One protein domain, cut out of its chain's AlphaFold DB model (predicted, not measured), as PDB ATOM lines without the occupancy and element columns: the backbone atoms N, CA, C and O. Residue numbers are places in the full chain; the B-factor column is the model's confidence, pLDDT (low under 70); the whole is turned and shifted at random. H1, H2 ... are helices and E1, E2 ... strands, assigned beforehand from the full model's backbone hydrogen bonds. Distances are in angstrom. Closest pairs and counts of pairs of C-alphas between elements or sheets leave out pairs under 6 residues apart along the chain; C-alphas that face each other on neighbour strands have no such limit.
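AT A GLANCE: This is residues 192 to 299 of the 366 residues of the protein "HTH marR-type domain-containing protein" of Streptomyces peucetius subsp. caesius ATCC 27952 (UniProt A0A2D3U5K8). A small twisted sheet of four short strands has H1 packed over one face, along E1 and E2, while H2 stands beside H1 and the long H3 beside H2, the three helices in a loose row. H2 and H3 reach the sheet with a few residues each, and residues 291 to 299, of which 291 to 297 belong to H3, stick out as an arm that adds to the length. The printed part has 108 residues, with three named helices and four named strands in the order E1, H1, E2, H2, E3, E4, H3; the mixed sheet runs E1, E2, E3, E4, and the class is mixed, helices and strands. The whole is compact, with a radius of gyration of the C-alphas of 14.4 A, and elongated, spanning 50 by 33 by 26 A.

HOW THE PARTS SIT: In the sheet, E1 (residues 192 to 195) and E2 (residues 227 to 231) are parallel, with N 193 and O 228 within hydrogen-bond range at 2.9 A. E2 and E3 (residues 257 to 260) are parallel, with N 229 and O 257 at 2.8 A. E3 and E4 (residues 267 to 269) form an antiparallel hairpin, with N 258 and O 269 at 2.9 A. H1 (residues 206 to 221) is on the sheet at a height of 9.3 A, over E1 and E2, and runs along the strands, at 3 degrees to E1 on the local plane. These make two layers, a helix on one face of a sheet. The closest C-alphas of H1 and E2 are those of Gly 219 and Val 227, 6.2 A apart. H2 (residues 241 to 253) only grazes the sheet, with residues 248 to 252. E1, H1, E2 and E2, H2, E3 are strand-helix-strand units, two parallel neighbour strands with a helix between, each with a right-handed crossover. H1 and H2 are close but not clearly touching, at a shallow tilt of 17 degrees, the same way; their closest C-alphas, those of Leu 212 and Leu 251, are 7.9 A apart. H2 and H3 (residues 276 to 297) touch, with the C-alphas of Ala 245 and Ala 283 closest at 4.5 A. They run opposite ways at a shallow tilt of 34 degrees, only just short of steep. H3 only grazes the sheet, with residues 276 to 279, and is apart from H1. In H1, H2 and H3 every O i to N i+4 pair is within hydrogen-bond range.

IN THESE COORDINATES: E2 is 13.2 A long from first to last C-alpha, E3 10.1 A, E1 9.6 A and E4 6.4 A. E1 begins at C-alpha 192, (-29.652, -22.605, 40.918). H1 is 22.2 A long, H2 18.0 A and H3 31.7 A. H3 ends at C-alpha 297, (-47.125, 12.268, 49.276).

THE WHOLE: The C-alphas of Glu 224 and Arg 299, the two farthest apart, are 50.8 A from each other. The printed part has no cut, and no link is long. The mean pLDDT of the printed part is 71.3, with 39 residues under 70, among them 196 to 206 and 283 to 299.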
ATOM      1  N   ARG A 192     -29.420 -23.476  39.765       85.44
ATOM      2  CA  ARG A 192     -29.652 -22.605  40.918       85.44
ATOM      3  C   ARG A 192     -28.561 -21.556  41.034       85.44
ATOM      4  O   ARG A 192     -27.377 -21.880  40.969       85.44
ATOM      5  N   ILE A 193     -28.978 -20.315  41.233       84.62
ATOM      6  CA  ILE A 193     -28.103 -19.176  41.492       84.62
ATOM      7  C   ILE A 193     -28.433 -18.690  42.893       84.62
ATOM      8  O   ILE A 193     -29.520 -18.173  43.134       84.62
ATOM      9  N   GLU A 194     -27.513 -18.887  43.827       84.44
ATOM     10  CA  GLU A 194     -27.712 -18.469  45.211       84.44
ATOM     11  C   GLU A 194     -27.437 -16.971  45.364       84.44
ATOM     12  O   GLU A 194     -26.379 -16.470  44.980       84.44
ATOM     13  N   TYR A 195     -28.389 -16.258  45.962       79.69
ATOM     14  CA  TYR A 195     -28.243 -14.866  46.362       79.69
ATOM     15  C   TYR A 195     -28.334 -14.749  47.889       79.69
ATOM     16  O   TYR A 195     -29.386 -14.975  48.496       79.69
ATOM     17  N   GLY A 196     -27.205 -14.391  48.507       65.69
ATOM     18  CA  GLY A 196     -27.063 -14.223  49.959       65.69
ATOM     19  C   GLY A 196     -26.938 -12.770  50.436       65.69
ATOM     20  O   GLY A 196     -26.725 -12.564  51.628       65.69
ATOM     21  N   GLY A 197     -27.030 -11.790  49.530       61.78
ATOM     22  CA  GLY A 197     -26.552 -10.418  49.739       61.78
ATOM     23  C   GLY A 197     -27.407  -9.525  50.644       61.78
ATOM     24  O   GLY A 197     -28.640  -9.511  50.570       61.78
ATOM     25  N   GLU A 198     -26.725  -8.734  51.478       54.72
ATOM     26  CA  GLU A 198     -27.284  -7.702  52.356       54.72
ATOM     27  C   GLU A 198     -27.669  -6.450  51.545       54.72
ATOM     28  O   GLU A 198     -26.852  -5.839  50.864       54.72
ATOM     29  N   SER A 199     -28.937  -6.036  51.611       47.16
ATOM     30  CA  SER A 199     -29.397  -4.797  50.970       47.16
ATOM     31  C   SER A 199     -28.974  -3.593  51.812       47.16
ATOM     32  O   SER A 199     -29.631  -3.334  52.820       47.16
ATOM     33  N   ASP A 200     -27.951  -2.829  51.419       43.53
ATOM     34  CA  ASP A 200     -27.691  -1.508  52.008       43.53
ATOM     35  C   ASP A 200     -28.454  -0.410  51.243       43.53
ATOM     36  O   ASP A 200     -28.497  -0.378  50.013       43.53
ATOM     37  N   ALA A 201     -29.155   0.462  51.966       44.66
ATOM     38  CA  ALA A 201     -30.232   1.293  51.412       44.66
ATOM     39  C   ALA A 201     -29.751   2.536  50.632       44.66
ATOM     40  O   ALA A 201     -30.583   3.282  50.112       44.66
ATOM     41  N   ALA A 202     -28.439   2.773  50.558       45.19
ATOM     42  CA  ALA A 202     -27.860   3.992  49.990       45.19
ATOM     43  C   ALA A 202     -27.125   3.793  48.646       45.19
ATOM     44  O   ALA A 202     -26.954   4.769  47.921       45.19
ATOM     45  N   GLU A 203     -26.747   2.564  48.273       47.03
ATOM     46  CA  GLU A 203     -25.803   2.298  47.168       47.03
ATOM     47  C   GLU A 203     -26.220   1.095  46.287       47.03
ATOM     48  O   GLU A 203     -25.467   0.157  46.052       47.03
ATOM     49  N   GLY A 204     -27.443   1.117  45.744       55.59
ATOM     50  CA  GLY A 204     -27.874   0.150  44.718       55.59
ATOM     51  C   GLY A 204     -27.987  -1.312  45.189       55.59
ATOM     52  O   GLY A 204     -27.832  -1.625  46.364       55.59
ATOM     53  N   ARG A 205     -28.321  -2.224  44.263       67.88
ATOM     54  CA  ARG A 205     -28.423  -3.676  44.520       67.88
ATOM     55  C   ARG A 205     -27.406  -4.464  43.672       67.88
ATOM     56  O   ARG A 205     -27.791  -5.424  43.012       67.88
ATOM     57  N   PRO A 206     -26.107  -4.105  43.684       68.00
ATOM     58  CA  PRO A 206     -25.131  -4.613  42.716       68.00
ATOM     59  C   PRO A 206     -24.965  -6.138  42.747       68.00
ATOM     60  O   PRO A 206     -24.654  -6.739  41.723       68.00
ATOM     61  N   GLU A 207     -25.171  -6.780  43.896       74.81
ATOM     62  CA  GLU A 207     -25.103  -8.241  44.015       74.81
ATOM     63  C   GLU A 207     -26.340  -8.939  43.443       74.81
ATOM     64  O   GLU A 207     -26.199  -9.942  42.745       74.81
ATOM     65  N   LEU A 208     -27.537  -8.389  43.673       81.75
ATOM     66  CA  LEU A 208     -28.768  -8.901  43.071       81.75
ATOM     67  C   LEU A 208     -28.753  -8.667  41.559       81.75
ATOM     68  O   LEU A 208     -29.060  -9.578  40.800       81.75
ATOM     69  N   ASP A 209     -28.322  -7.484  41.123       82.50
ATOM     70  CA  ASP A 209     -28.204  -7.133  39.707       82.50
ATOM     71  C   ASP A 209     -27.209  -8.065  38.992       82.50
ATOM     72  O   ASP A 209     -27.462  -8.501  37.869       82.50
ATOM     73  N   ARG A 210     -26.103  -8.443  39.655       82.44
ATOM     74  CA  ARG A 210     -25.166  -9.466  39.154       82.44
ATOM     75  C   ARG A 210     -25.799 -10.854  39.099       82.44
ATOM     76  O   ARG A 210     -25.631 -11.535  38.094       82.44
ATOM     77  N   ALA A 211     -26.514 -11.275  40.142       83.94
ATOM     78  CA  ALA A 211     -27.183 -12.576  40.163       83.94
ATOM     79  C   ALA A 211     -28.248 -12.679  39.057       83.94
ATOM     80  O   ALA A 211     -28.309 -13.684  38.350       83.94
ATOM     81  N   LEU A 212     -29.019 -11.611  38.844       87.88
ATOM     82  CA  LEU A 212     -30.001 -11.502  37.767       87.88
ATOM     83  C   LEU A 212     -29.336 -11.458  36.388       87.88
ATOM     84  O   LEU A 212     -29.836 -12.089  35.460       87.88
ATOM     85  N   ALA A 213     -28.199 -10.773  36.233       87.56
ATOM     86  CA  ALA A 213     -27.434 -10.786  34.985       87.56
ATOM     87  C   ALA A 213     -26.913 -12.195  34.648       87.56
ATOM     88  O   ALA A 213     -27.098 -12.661  33.528       87.56
ATOM     89  N   ILE A 214     -26.353 -12.910  35.631       85.44
ATOM     90  CA  ILE A 214     -25.912 -14.304  35.469       85.44
ATOM     91  C   ILE A 214     -27.102 -15.203  35.107       85.44
ATOM     92  O   ILE A 214     -27.000 -16.021  34.195       85.44
ATOM     93  N   ALA A 215     -28.245 -15.030  35.776       86.75
ATOM     94  CA  ALA A 215     -29.458 -15.794  35.494       86.75
ATOM     95  C   ALA A 215     -29.957 -15.581  34.062       86.75
ATOM     96  O   ALA A 215     -30.282 -16.545  33.368       86.75
ATOM     97  N   ARG A 216     -29.946 -14.328  33.594       89.81
ATOM     98  CA  ARG A 216     -30.285 -13.959  32.216       89.81
ATOM     99  C   ARG A 216     -29.328 -14.581  31.205       89.81
ATOM    100  O   ARG A 216     -29.781 -15.129  30.201       89.81
ATOM    101  N   ASP A 217     -28.026 -14.512  31.454       87.12
ATOM    102  CA  ASP A 217     -27.018 -15.044  30.534       87.12
ATOM    103  C   ASP A 217     -27.093 -16.572  30.433       87.12
ATOM    104  O   ASP A 217     -26.995 -17.125  29.334       87.12
ATOM    105  N   ILE A 218     -27.353 -17.257  31.550       81.75
ATOM    106  CA  ILE A 218     -27.581 -18.706  31.572       81.75
ATOM    107  C   ILE A 218     -28.881 -19.055  30.844       81.75
ATOM    108  O   ILE A 218     -28.858 -19.921  29.974       81.75
ATOM    109  N   GLY A 219     -29.984 -18.356  31.128       81.75
ATOM    110  CA  GLY A 219     -31.271 -18.595  30.467       81.75
ATOM    111  C   GLY A 219     -31.218 -18.379  28.949       81.75
ATOM    112  O   GLY A 219     -31.870 -19.096  28.197       81.75
ATOM    113  N   ARG A 220     -30.387 -17.441  28.474       83.19
ATOM    114  CA  ARG A 220     -30.127 -17.241  27.036       83.19
ATOM    115  C   ARG A 220     -29.256 -18.335  26.423       83.19
ATOM    116  O   ARG A 220     -29.448 -18.671  25.258       83.19
ATOM    117  N   SER A 221     -28.279 -18.836  27.174       78.69
ATOM    118  CA  SER A 221     -27.280 -19.790  26.674       78.69
ATOM    119  C   SER A 221     -27.744 -21.249  26.743       78.69
ATOM    120  O   SER A 221     -27.202 -22.083  26.023       78.69
ATOM    121  N   ALA A 222     -28.722 -21.550  27.600       72.44
ATOM    122  CA  ALA A 222     -29.295 -22.878  27.811       72.44
ATOM    123  C   ALA A 222     -30.826 -22.781  28.013       72.44
ATOM    124  O   ALA A 222     -31.311 -23.005  29.126       72.44
ATOM    125  N   PRO A 223     -31.599 -22.403  26.973       70.62
ATOM    126  CA  PRO A 223     -33.050 -22.195  27.072       70.62
ATOM    127  C   PRO A 223     -33.831 -23.459  27.466       70.62
ATOM    128  O   PRO A 223     -34.953 -23.368  27.956       70.62
ATOM    129  N   GLU A 224     -33.240 -24.639  27.284       67.00
ATOM    130  CA  GLU A 224     -33.781 -25.935  27.694       67.00
ATOM    131  C   GLU A 224     -33.654 -26.213  29.201       67.00
ATOM    132  O   GLU A 224     -34.184 -27.212  29.690       67.00
ATOM    133  N   ARG A 225     -32.946 -25.356  29.952       74.06
ATOM    134  CA  ARG A 225     -32.698 -25.532  31.385       74.06
ATOM    135  C   ARG A 225     -33.405 -24.455  32.188       74.06
ATOM    136  O   ARG A 225     -33.131 -23.268  32.041       74.06
ATOM    137  N   ALA A 226     -34.255 -24.880  33.119       81.25
ATOM    138  CA  ALA A 226     -34.848 -23.968  34.087       81.25
ATOM    139  C   ALA A 226     -33.745 -23.292  34.921       81.25
ATOM    140  O   ALA A 226     -32.861 -23.961  35.461       81.25
ATOM    141  N   VAL A 227     -33.805 -21.969  35.039       87.81
ATOM    142  CA  VAL A 227     -32.917 -21.182  35.901       87.81
ATOM    143  C   VAL A 227     -33.718 -20.727  37.107       87.81
ATOM    144  O   VAL A 227     -34.828 -20.224  36.954       87.81
ATOM    145  N   VAL A 228     -33.171 -20.913  38.306       89.00
ATOM    146  CA  VAL A 228     -33.831 -20.559  39.564       89.00
ATOM    147  C   VAL A 228     -32.903 -19.674  40.385       89.00
ATOM    148  O   VAL A 228     -31.777 -20.059  40.691       89.00
ATOM    149  N   LEU A 229     -33.376 -18.488  40.754       89.94
ATOM    150  CA  LEU A 229     -32.724 -17.637  41.738       89.94
ATOM    151  C   LEU A 229     -33.137 -18.109  43.137       89.94
ATOM    152  O   LEU A 229     -34.318 -18.084  43.477       89.94
ATOM    153  N   THR A 230     -32.182 -18.535  43.954       89.25
ATOM    154  CA  THR A 230     -32.433 -19.008  45.318       89.25
ATOM    155  C   THR A 230     -32.105 -17.902  46.314       89.25
ATOM    156  O   THR A 230     -30.985 -17.394  46.348       89.25
ATOM    157  N   VAL A 231     -33.075 -17.544  47.155       84.19
ATOM    158  CA  VAL A 231     -32.946 -16.522  48.198       84.19
ATOM    159  C   VAL A 231     -33.318 -17.080  49.563       84.19
ATOM    160  O   VAL A 231     -34.227 -17.902  49.702       84.19
ATOM    161  N   ARG A 232     -32.651 -16.601  50.616       80.69
ATOM    162  CA  ARG A 232     -32.973 -17.031  51.984       80.69
ATOM    163  C   ARG A 232     -34.398 -16.643  52.373       80.69
ATOM    164  O   ARG A 232     -35.141 -17.468  52.894       80.69
ATOM    165  N   GLU A 233     -34.774 -15.397  52.122       79.62
ATOM    166  CA  GLU A 233     -36.076 -14.826  52.467       79.62
ATOM    167  C   GLU A 233     -36.443 -13.718  51.474       79.62
ATOM    168  O   GLU A 233     -35.572 -13.052  50.912       79.62
ATOM    169  N   LEU A 234     -37.742 -13.489  51.289       78.12
ATOM    170  CA  LEU A 234     -38.263 -12.537  50.302       78.12
ATOM    171  C   LEU A 234     -37.794 -11.090  50.547       78.12
ATOM    172  O   LEU A 234     -37.575 -10.335  49.602       78.12
ATOM    173  N   GLY A 235     -37.592 -10.714  51.815       73.44
ATOM    174  CA  GLY A 235     -37.154  -9.373  52.213       73.44
ATOM    175  C   GLY A 235     -35.751  -8.986  51.726       73.44
ATOM    176  O   GLY A 235     -35.421  -7.801  51.722       73.44
ATOM    177  N   LEU A 236     -34.943  -9.955  51.276       74.69
ATOM    178  CA  LEU A 236     -33.616  -9.698  50.707       74.69
ATOM    179  C   LEU A 236     -33.670  -9.197  49.258       74.69
ATOM    180  O   LEU A 236     -32.738  -8.529  48.815       74.69
ATOM    181  N   LEU A 237     -34.755  -9.475  48.526       77.00
ATOM    182  CA  LEU A 237     -34.926  -9.010  47.144       77.00
ATOM    183  C   LEU A 237     -35.226  -7.509  47.082       77.00
ATOM    184  O   LEU A 237     -34.754  -6.793  46.192       77.00
ATOM    185  N   ALA A 238     -36.028  -7.022  48.030       74.75
ATOM    186  CA  ALA A 238     -36.367  -5.614  48.146       74.75
ATOM    187  C   ALA A 238     -36.947  -5.270  49.521       74.75
ATOM    188  O   ALA A 238     -37.771  -5.995  50.071       74.75
ATOM    189  N   ARG A 239     -36.614  -4.072  50.015       70.19
ATOM    190  CA  ARG A 239     -37.203  -3.488  51.235       70.19
ATOM    191  C   ARG A 239     -38.563  -2.811  51.004       70.19
ATOM    192  O   ARG A 239     -39.188  -2.347  51.952       70.19
ATOM    193  N   THR A 240     -39.001  -2.688  49.750       72.00
ATOM    194  CA  THR A 240     -40.275  -2.053  49.380       72.00
ATOM    195  C   THR A 240     -41.062  -2.961  48.447       72.00
ATOM    196  O   THR A 240     -40.472  -3.658  47.626       72.00
ATOM    197  N   SER A 241     -42.389  -2.898  48.530       67.12
ATOM    198  CA  SER A 241     -43.306  -3.583  47.608       67.12
ATOM    199  C   SER A 241     -43.007  -3.240  46.139       67.12
ATOM    200  O   SER A 241     -42.894  -4.133  45.315       67.12
ATOM    201  N   ALA A 242     -42.762  -1.963  45.820       68.62
ATOM    202  CA  ALA A 242     -42.400  -1.504  44.479       68.62
ATOM    203  C   ALA A 242     -41.075  -2.104  43.991       68.62
ATOM    204  O   ALA A 242     -40.970  -2.526  42.843       68.62
ATOM    205  N   GLY A 243     -40.071  -2.177  44.867       74.00
ATOM    206  CA  GLY A 243     -38.808  -2.834  44.547       74.00
ATOM    207  C   GLY A 243     -38.949  -4.345  44.374       74.00
ATOM    208  O   GLY A 243     -38.171  -4.923  43.622       74.00
ATOM    209  N   LEU A 244     -39.918  -4.962  45.055       77.06
ATOM    210  CA  LEU A 244     -40.204  -6.391  44.975       77.06
ATOM    211  C   LEU A 244     -40.958  -6.740  43.690       77.06
ATOM    212  O   LEU A 244     -40.601  -7.705  43.029       77.06
ATOM    213  N   ALA A 245     -41.930  -5.914  43.294       75.81
ATOM    214  CA  ALA A 245     -42.616  -6.041  42.011       75.81
ATOM    215  C   ALA A 245     -41.670  -5.854  40.826       75.81
ATOM    216  O   ALA A 245     -41.733  -6.636  39.891       75.81
ATOM    217  N   ALA A 246     -40.743  -4.893  40.893       79.00
ATOM    218  CA  ALA A 246     -39.743  -4.719  39.839       79.00
ATOM    219  C   ALA A 246     -38.878  -5.979  39.646       79.00
ATOM    220  O   ALA A 246     -38.617  -6.380  38.519       79.00
ATOM    221  N   VAL A 247     -38.479  -6.628  40.746       82.88
ATOM    222  CA  VAL A 247     -37.736  -7.897  40.690       82.88
ATOM    223  C   VAL A 247     -38.628  -9.030  40.177       82.88
ATOM    224  O   VAL A 247     -38.181  -9.834  39.369       82.88
ATOM    225  N   ALA A 248     -39.890  -9.093  40.606       83.12
ATOM    226  CA  ALA A 248     -40.848 -10.091  40.130       83.12
ATOM    227  C   ALA A 248     -41.113  -9.969  38.618       83.12
ATOM    228  O   ALA A 248     -41.151 -10.982  37.922       83.12
ATOM    229  N   ASP A 249     -41.245  -8.747  38.102       81.75
ATOM    230  CA  ASP A 249     -41.400  -8.487  36.672       81.75
ATOM    231  C   ASP A 249     -40.151  -8.879  35.884       81.75
ATOM    232  O   ASP A 249     -40.282  -9.545  34.862       81.75
ATOM    233  N   GLU A 250     -38.955  -8.548  36.376       85.56
ATOM    234  CA  GLU A 250     -37.696  -8.927  35.725       85.56
ATOM    235  C   GLU A 250     -37.509 -10.453  35.678       85.56
ATOM    236  O   GLU A 250     -37.141 -11.015  34.645       85.56
ATOM    237  N   LEU A 251     -37.815 -11.151  36.777       88.50
ATOM    238  CA  LEU A 251     -37.789 -12.615  36.827       88.50
ATOM    239  C   LEU A 251     -38.790 -13.225  35.834       88.50
ATOM    240  O   LEU A 251     -38.445 -14.156  35.106       88.50
ATOM    241  N   ARG A 252     -40.005 -12.669  35.748       84.31
ATOM    242  CA  ARG A 252     -41.048 -13.126  34.820       84.31
ATOM    243  C   ARG A 252     -40.694 -12.859  33.360       84.31
ATOM    244  O   ARG A 252     -40.886 -13.737  32.524       84.31
ATOM    245  N   GLU A 253     -40.168 -11.677  33.050       86.00
ATOM    246  CA  GLU A 253     -39.735 -11.288  31.703       86.00
ATOM    247  C   GLU A 253     -38.674 -12.246  31.150       86.00
ATOM    248  O   GLU A 253     -38.658 -12.547  29.955       86.00
ATOM    249  N   HIS A 254     -37.817 -12.767  32.026       86.44
ATOM    250  CA  HIS A 254     -36.723 -13.658  31.654       86.44
ATOM    251  C   HIS A 254     -36.973 -15.138  31.962       86.44
ATOM    252  O   HIS A 254     -36.075 -15.951  31.755       86.44
ATOM    253  N   GLY A 255     -38.176 -15.503  32.418       84.44
ATOM    254  CA  GLY A 255     -38.531 -16.893  32.715       84.44
ATOM    255  C   GLY A 255     -37.690 -17.523  33.833       84.44
ATOM    256  O   GLY A 255     -37.472 -18.732  33.823       84.44
ATOM    257  N   ILE A 256     -37.204 -16.718  34.782       89.19
ATOM    258  CA  ILE A 256     -36.369 -17.157  35.905       89.19
ATOM    259  C   ILE A 256     -37.264 -17.509  37.105       89.19
ATOM    260  O   ILE A 256     -38.025 -16.675  37.595       89.19
ATOM    261  N   GLY A 257     -37.146 -18.741  37.605       88.69
ATOM    262  CA  GLY A 257     -37.796 -19.203  38.834       88.69
ATOM    263  C   GLY A 257     -37.238 -18.543  40.092       88.69
ATOM    264  O   GLY A 257     -36.089 -18.107  40.117       88.69
ATOM    265  N   LEU A 258     -38.028 -18.512  41.165       88.19
ATOM    266  CA  LEU A 258     -37.597 -18.010  42.471       88.19
ATOM    267  C   LEU A 258     -37.762 -19.086  43.544       88.19
ATOM    268  O   LEU A 258     -38.871 -19.537  43.800       88.19
ATOM    269  N   GLU A 259     -36.684 -19.467  44.221       87.62
ATOM    270  CA  GLU A 259     -36.725 -20.371  45.372       87.62
ATOM    271  C   GLU A 259     -36.509 -19.587  46.665       87.62
ATOM    272  O   GLU A 259     -35.492 -18.923  46.839       87.62
ATOM    273  N   ILE A 260     -37.467 -19.674  47.587       83.12
ATOM    274  CA  ILE A 260     -37.406 -19.020  48.895       83.12
ATOM    275  C   ILE A 260     -37.171 -20.095  49.952       83.12
ATOM    276  O   ILE A 260     -37.989 -21.002  50.119       83.12
ATOM    277  N   LEU A 261     -36.061 -20.001  50.685       74.62
ATOM    278  CA  LEU A 261     -35.658 -21.042  51.637       74.62
ATOM    279  C   LEU A 261     -36.381 -20.951  52.990       74.62
ATOM    280  O   LEU A 261     -36.556 -21.972  53.659       74.62
ATOM    281  N   THR A 262     -36.807 -19.756  53.405       65.19
ATOM    282  CA  THR A 262     -37.389 -19.506  54.735       65.19
ATOM    283  C   THR A 262     -38.598 -18.566  54.695       65.19
ATOM    284  O   THR A 262     -38.775 -17.785  53.761       65.19
ATOM    285  N   GLY A 263     -39.436 -18.628  55.734       73.25
ATOM    286  CA  GLY A 263     -40.627 -17.786  55.877       73.25
ATOM    287  C   GLY A 263     -41.916 -18.391  55.293       73.25
ATOM    288  O   GLY A 263     -41.920 -19.536  54.841       73.25
ATOM    289  N   PRO A 264     -43.030 -17.635  55.319       61.06
ATOM    290  CA  PRO A 264     -44.369 -18.127  54.966       61.06
ATOM    291  C   PRO A 264     -44.548 -18.433  53.473       61.06
ATOM    292  O   PRO A 264     -45.492 -19.116  53.100       61.06
ATOM    293  N   LEU A 265     -43.645 -17.931  52.630       72.25
ATOM    294  CA  LEU A 265     -43.658 -18.110  51.176       72.25
ATOM    295  C   LEU A 265     -42.555 -19.075  50.710       72.25
ATOM    296  O   LEU A 265     -42.123 -19.015  49.561       72.25
ATOM    297  N   ARG A 266     -42.068 -19.937  51.615       74.75
ATOM    298  CA  ARG A 266     -41.052 -20.952  51.320       74.75
ATOM    299  C   ARG A 266     -41.512 -21.861  50.177       74.75
ATOM    300  O   ARG A 266     -42.630 -22.363  50.204       74.75
ATOM    301  N   GLY A 267     -40.616 -22.129  49.233       70.81
ATOM    302  CA  GLY A 267     -40.884 -22.984  48.076       70.81
ATOM    303  C   GLY A 267     -40.245 -22.456  46.796       70.81
ATOM    304  O   GLY A 267     -39.637 -21.386  46.798       70.81
ATOM    305  N   VAL A 268     -40.374 -23.229  45.717       80.25
ATOM    306  CA  VAL A 268     -39.970 -22.835  44.362       80.25
ATOM    307  C   VAL A 268     -41.191 -22.270  43.641       80.25
ATOM    308  O   VAL A 268     -42.225 -22.930  43.575       80.25
ATOM    309  N   HIS A 269     -41.055 -21.068  43.094       80.44
ATOM    310  CA  HIS A 269     -42.095 -20.338  42.376       80.44
ATOM    311  C   HIS A 269     -41.696 -20.210  40.907       80.44
ATOM    312  O   HIS A 269     -40.658 -19.623  40.590       80.44
ATOM    313  N   ASP A 270     -42.514 -20.771  40.018       81.00
ATOM    314  CA  ASP A 270     -42.304 -20.716  38.569       81.00
ATOM    315  C   ASP A 270     -42.960 -19.451  37.983       81.00
ATOM    316  O   ASP A 270     -44.114 -19.170  38.307       81.00
ATOM    317  N   PRO A 271     -42.273 -18.663  37.140       77.38
ATOM    318  CA  PRO A 271     -42.863 -17.496  36.486       77.38
ATOM    319  C   PRO A 271     -43.917 -17.835  35.415       77.38
ATOM    320  O   PRO A 271     -44.614 -16.927  34.960       77.38
ATOM    321  N   HIS A 272     -44.056 -19.101  35.010       77.06
ATOM    322  CA  HIS A 272     -45.055 -19.588  34.054       77.06
ATOM    323  C   HIS A 272     -46.249 -20.255  34.761       77.06
ATOM    324  O   HIS A 272     -46.169 -20.657  35.921       77.06
ATOM    325  N   GLU A 273     -47.397 -20.369  34.085       49.69
ATOM    326  CA  GLU A 273     -48.597 -20.992  34.664       49.69
ATOM    327  C   GLU A 273     -48.392 -22.487  34.995       49.69
ATOM    328  O   GLU A 273     -47.800 -23.205  34.186       49.69
ATOM    329  N   PRO A 274     -48.917 -22.983  36.137       44.09
ATOM    330  CA  PRO A 274     -49.779 -22.279  37.101       44.09
ATOM    331  C   PRO A 274     -49.025 -21.456  38.172       44.09
ATOM    332  O   PRO A 274     -49.663 -20.774  38.970       44.09
ATOM    333  N   GLY A 275     -47.686 -21.460  38.187       53.28
ATOM    334  CA  GLY A 275     -46.855 -20.737  39.166       53.28
ATOM    335  C   GLY A 275     -46.876 -19.203  39.048       53.28
ATOM    336  O   GLY A 275     -46.608 -18.504  40.028       53.28
ATOM    337  N   ALA A 276     -47.281 -18.670  37.888       61.62
ATOM    338  CA  ALA A 276     -47.363 -17.233  37.607       61.62
ATOM    339  C   ALA A 276     -48.216 -16.434  38.618       61.62
ATOM    340  O   ALA A 276     -48.002 -15.230  38.788       61.62
ATOM    341  N   GLY A 277     -49.146 -17.090  39.325       67.00
ATOM    342  CA  GLY A 277     -49.984 -16.460  40.350       67.00
ATOM    343  C   GLY A 277     -49.179 -15.791  41.471       67.00
ATOM    344  O   GLY A 277     -49.539 -14.702  41.912       67.00
ATOM    345  N   PHE A 278     -48.042 -16.373  41.872       75.06
ATOM    346  CA  PHE A 278     -47.156 -15.776  42.879       75.06
ATOM    347  C   PHE A 278     -46.593 -14.424  42.415       75.06
ATOM    348  O   PHE A 278     -46.651 -13.429  43.141       75.06
ATOM    349  N   PHE A 279     -46.098 -14.367  41.177       73.88
ATOM    350  CA  PHE A 279     -45.526 -13.156  40.589       73.88
ATOM    351  C   PHE A 279     -46.596 -12.081  40.339       73.88
ATOM    352  O   PHE A 279     -46.335 -10.898  40.562       73.88
ATOM    353  N   GLY A 280     -47.816 -12.485  39.964       65.38
ATOM    354  CA  GLY A 280     -48.967 -11.585  39.831       65.38
ATOM    355  C   GLY A 280     -49.357 -10.910  41.150       65.38
ATOM    356  O   GLY A 280     -49.524  -9.691  41.191       65.38
ATOM    357  N   VAL A 281     -49.408 -11.670  42.251       71.62
ATOM    358  CA  VAL A 281     -49.718 -11.139  43.593       71.62
ATOM    359  C   VAL A 281     -48.665 -10.126  44.060       71.62
ATOM    360  O   VAL A 281     -49.011  -9.095  44.642       71.62
ATOM    361  N   LEU A 282     -47.377 -10.373  43.791       74.19
ATOM    362  CA  LEU A 282     -46.308  -9.429  44.136       74.19
ATOM    363  C   LEU A 282     -46.414  -8.108  43.360       74.19
ATOM    364  O   LEU A 282     -46.195  -7.040  43.941       74.19
ATOM    365  N   ALA A 283     -46.773  -8.167  42.076       65.81
ATOM    366  CA  ALA A 283     -46.992  -6.984  41.248       65.81
ATOM    367  C   ALA A 283     -48.200  -6.163  41.733       65.81
ATOM    368  O   ALA A 283     -48.110  -4.942  41.887       65.81
ATOM    369  N   GLU A 284     -49.309  -6.830  42.059       61.84
ATOM    370  CA  GLU A 284     -50.535  -6.182  42.536       61.84
ATOM    371  C   GLU A 284     -50.345  -5.505  43.905       61.84
ATOM    372  O   GLU A 284     -50.731  -4.347  44.100       61.84
ATOM    373  N   ALA A 285     -49.652  -6.169  44.836       65.50
ATOM    374  CA  ALA A 285     -49.319  -5.603  46.143       65.50
ATOM    375  C   ALA A 285     -48.504  -4.296  46.035       65.50
ATOM    376  O   ALA A 285     -48.639  -3.392  46.866       65.50
ATOM    377  N   ALA A 286     -47.676  -4.158  44.996       62.81
ATOM    378  CA  ALA A 286     -46.906  -2.946  44.741       62.81
ATOM    379  C   ALA A 286     -47.719  -1.799  44.131       62.81
ATOM    380  O   ALA A 286     -47.415  -0.631  44.397       62.81
ATOM    381  N   GLU A 287     -48.730  -2.094  43.314       57.62
ATOM    382  CA  GLU A 287     -49.652  -1.078  42.790       57.62
ATOM    383  C   GLU A 287     -50.526  -0.497  43.911       57.62
ATOM    384  O   GLU A 287     -50.696   0.723  44.009       57.62
ATOM    385  N   LEU A 288     -50.976  -1.347  44.840       58.94
ATOM    386  CA  LEU A 288     -51.712  -0.923  46.035       58.94
ATOM    387  C   LEU A 288     -50.873  -0.000  46.941       58.94
ATOM    388  O   LEU A 288     -51.367   1.032  47.403       58.94
ATOM    389  N   ASP A 289     -49.587  -0.309  47.143       59.34
ATOM    390  CA  ASP A 289     -48.668   0.530  47.931       59.34
ATOM    391  C   ASP A 289     -48.264   1.832  47.200       59.34
ATOM    392  O   ASP A 289     -47.965   2.857  47.821       59.34
ATOM    393  N   ARG A 290     -48.283   1.844  45.858       52.44
ATOM    394  CA  ARG A 290     -48.133   3.077  45.066       52.44
ATOM    395  C   ARG A 290     -49.338   3.994  45.236       52.44
ATOM    396  O   ARG A 290     -49.146   5.192  45.456       52.44
ATOM    397  N   GLY A 291     -50.554   3.450  45.188       49.22
ATOM    398  CA  GLY A 291     -51.796   4.199  45.395       49.22
ATOM    399  C   GLY A 291     -51.862   4.867  46.772       49.22
ATOM    400  O   GLY A 291     -52.169   6.059  46.874       49.22
ATOM    401  N   SER A 292     -51.480   4.143  47.825       50.62
ATOM    402  CA  SER A 292     -51.439   4.660  49.198       50.62
ATOM    403  C   SER A 292     -50.315   5.692  49.409       50.62
ATOM    404  O   SER A 292     -50.552   6.747  50.007       50.62
ATOM    405  N   ARG A 293     -49.113   5.486  48.845       42.59
ATOM    406  CA  ARG A 293     -48.009   6.469  48.911       42.59
ATOM    407  C   ARG A 293     -48.243   7.727  48.078       42.59
ATOM    408  O   ARG A 293     -47.784   8.793  48.483       42.59
ATOM    409  N   LEU A 294     -48.934   7.649  46.940       39.69
ATOM    410  CA  LEU A 294     -49.325   8.821  46.139       39.69
ATOM    411  C   LEU A 294     -50.356   9.684  46.876       39.69
ATOM    412  O   LEU A 294     -50.265  10.915  46.835       39.69
ATOM    413  N   GLN A 295     -51.285   9.058  47.604       41.56
ATOM    414  CA  GLN A 295     -52.210   9.761  48.496       41.56
ATOM    415  C   GLN A 295     -51.495  10.361  49.721       41.56
ATOM    416  O   GLN A 295     -51.811  11.483  50.113       41.56
ATOM    417  N   ALA A 296     -50.482   9.680  50.270       39.00
ATOM    418  CA  ALA A 296     -49.677  10.189  51.384       39.00
ATOM    419  C   ALA A 296     -48.699  11.317  50.974       39.00
ATOM    420  O   ALA A 296     -48.575  12.315  51.682       39.00
ATOM    421  N   ARG A 297     -48.045  11.230  49.802       35.84
ATOM    422  CA  ARG A 297     -47.125  12.268  49.276       35.84
ATOM    423  C   ARG A 297     -47.834  13.567  48.905       35.84
ATOM    424  O   ARG A 297     -47.218  14.621  49.009       35.84
ATOM    425  N   LYS A 298     -49.116  13.519  48.523       41.00
ATOM    426  CA  LYS A 298     -49.929  14.732  48.330       41.00
ATOM    427  C   LYS A 298     -50.255  15.463  49.646       41.00
ATOM    428  O   LYS A 298     -50.768  16.573  49.580       41.00
ATOM    429  N   ARG A 299     -49.960  14.876  50.818       39.78
ATOM    430  CA  ARG A 299     -50.385  15.383  52.139       39.78
ATOM    431  C   ARG A 299     -49.246  15.710  53.117       39.78
ATOM    432  O   ARG A 299     -49.518  15.900  54.294       39.78
TER     433      ARG A 299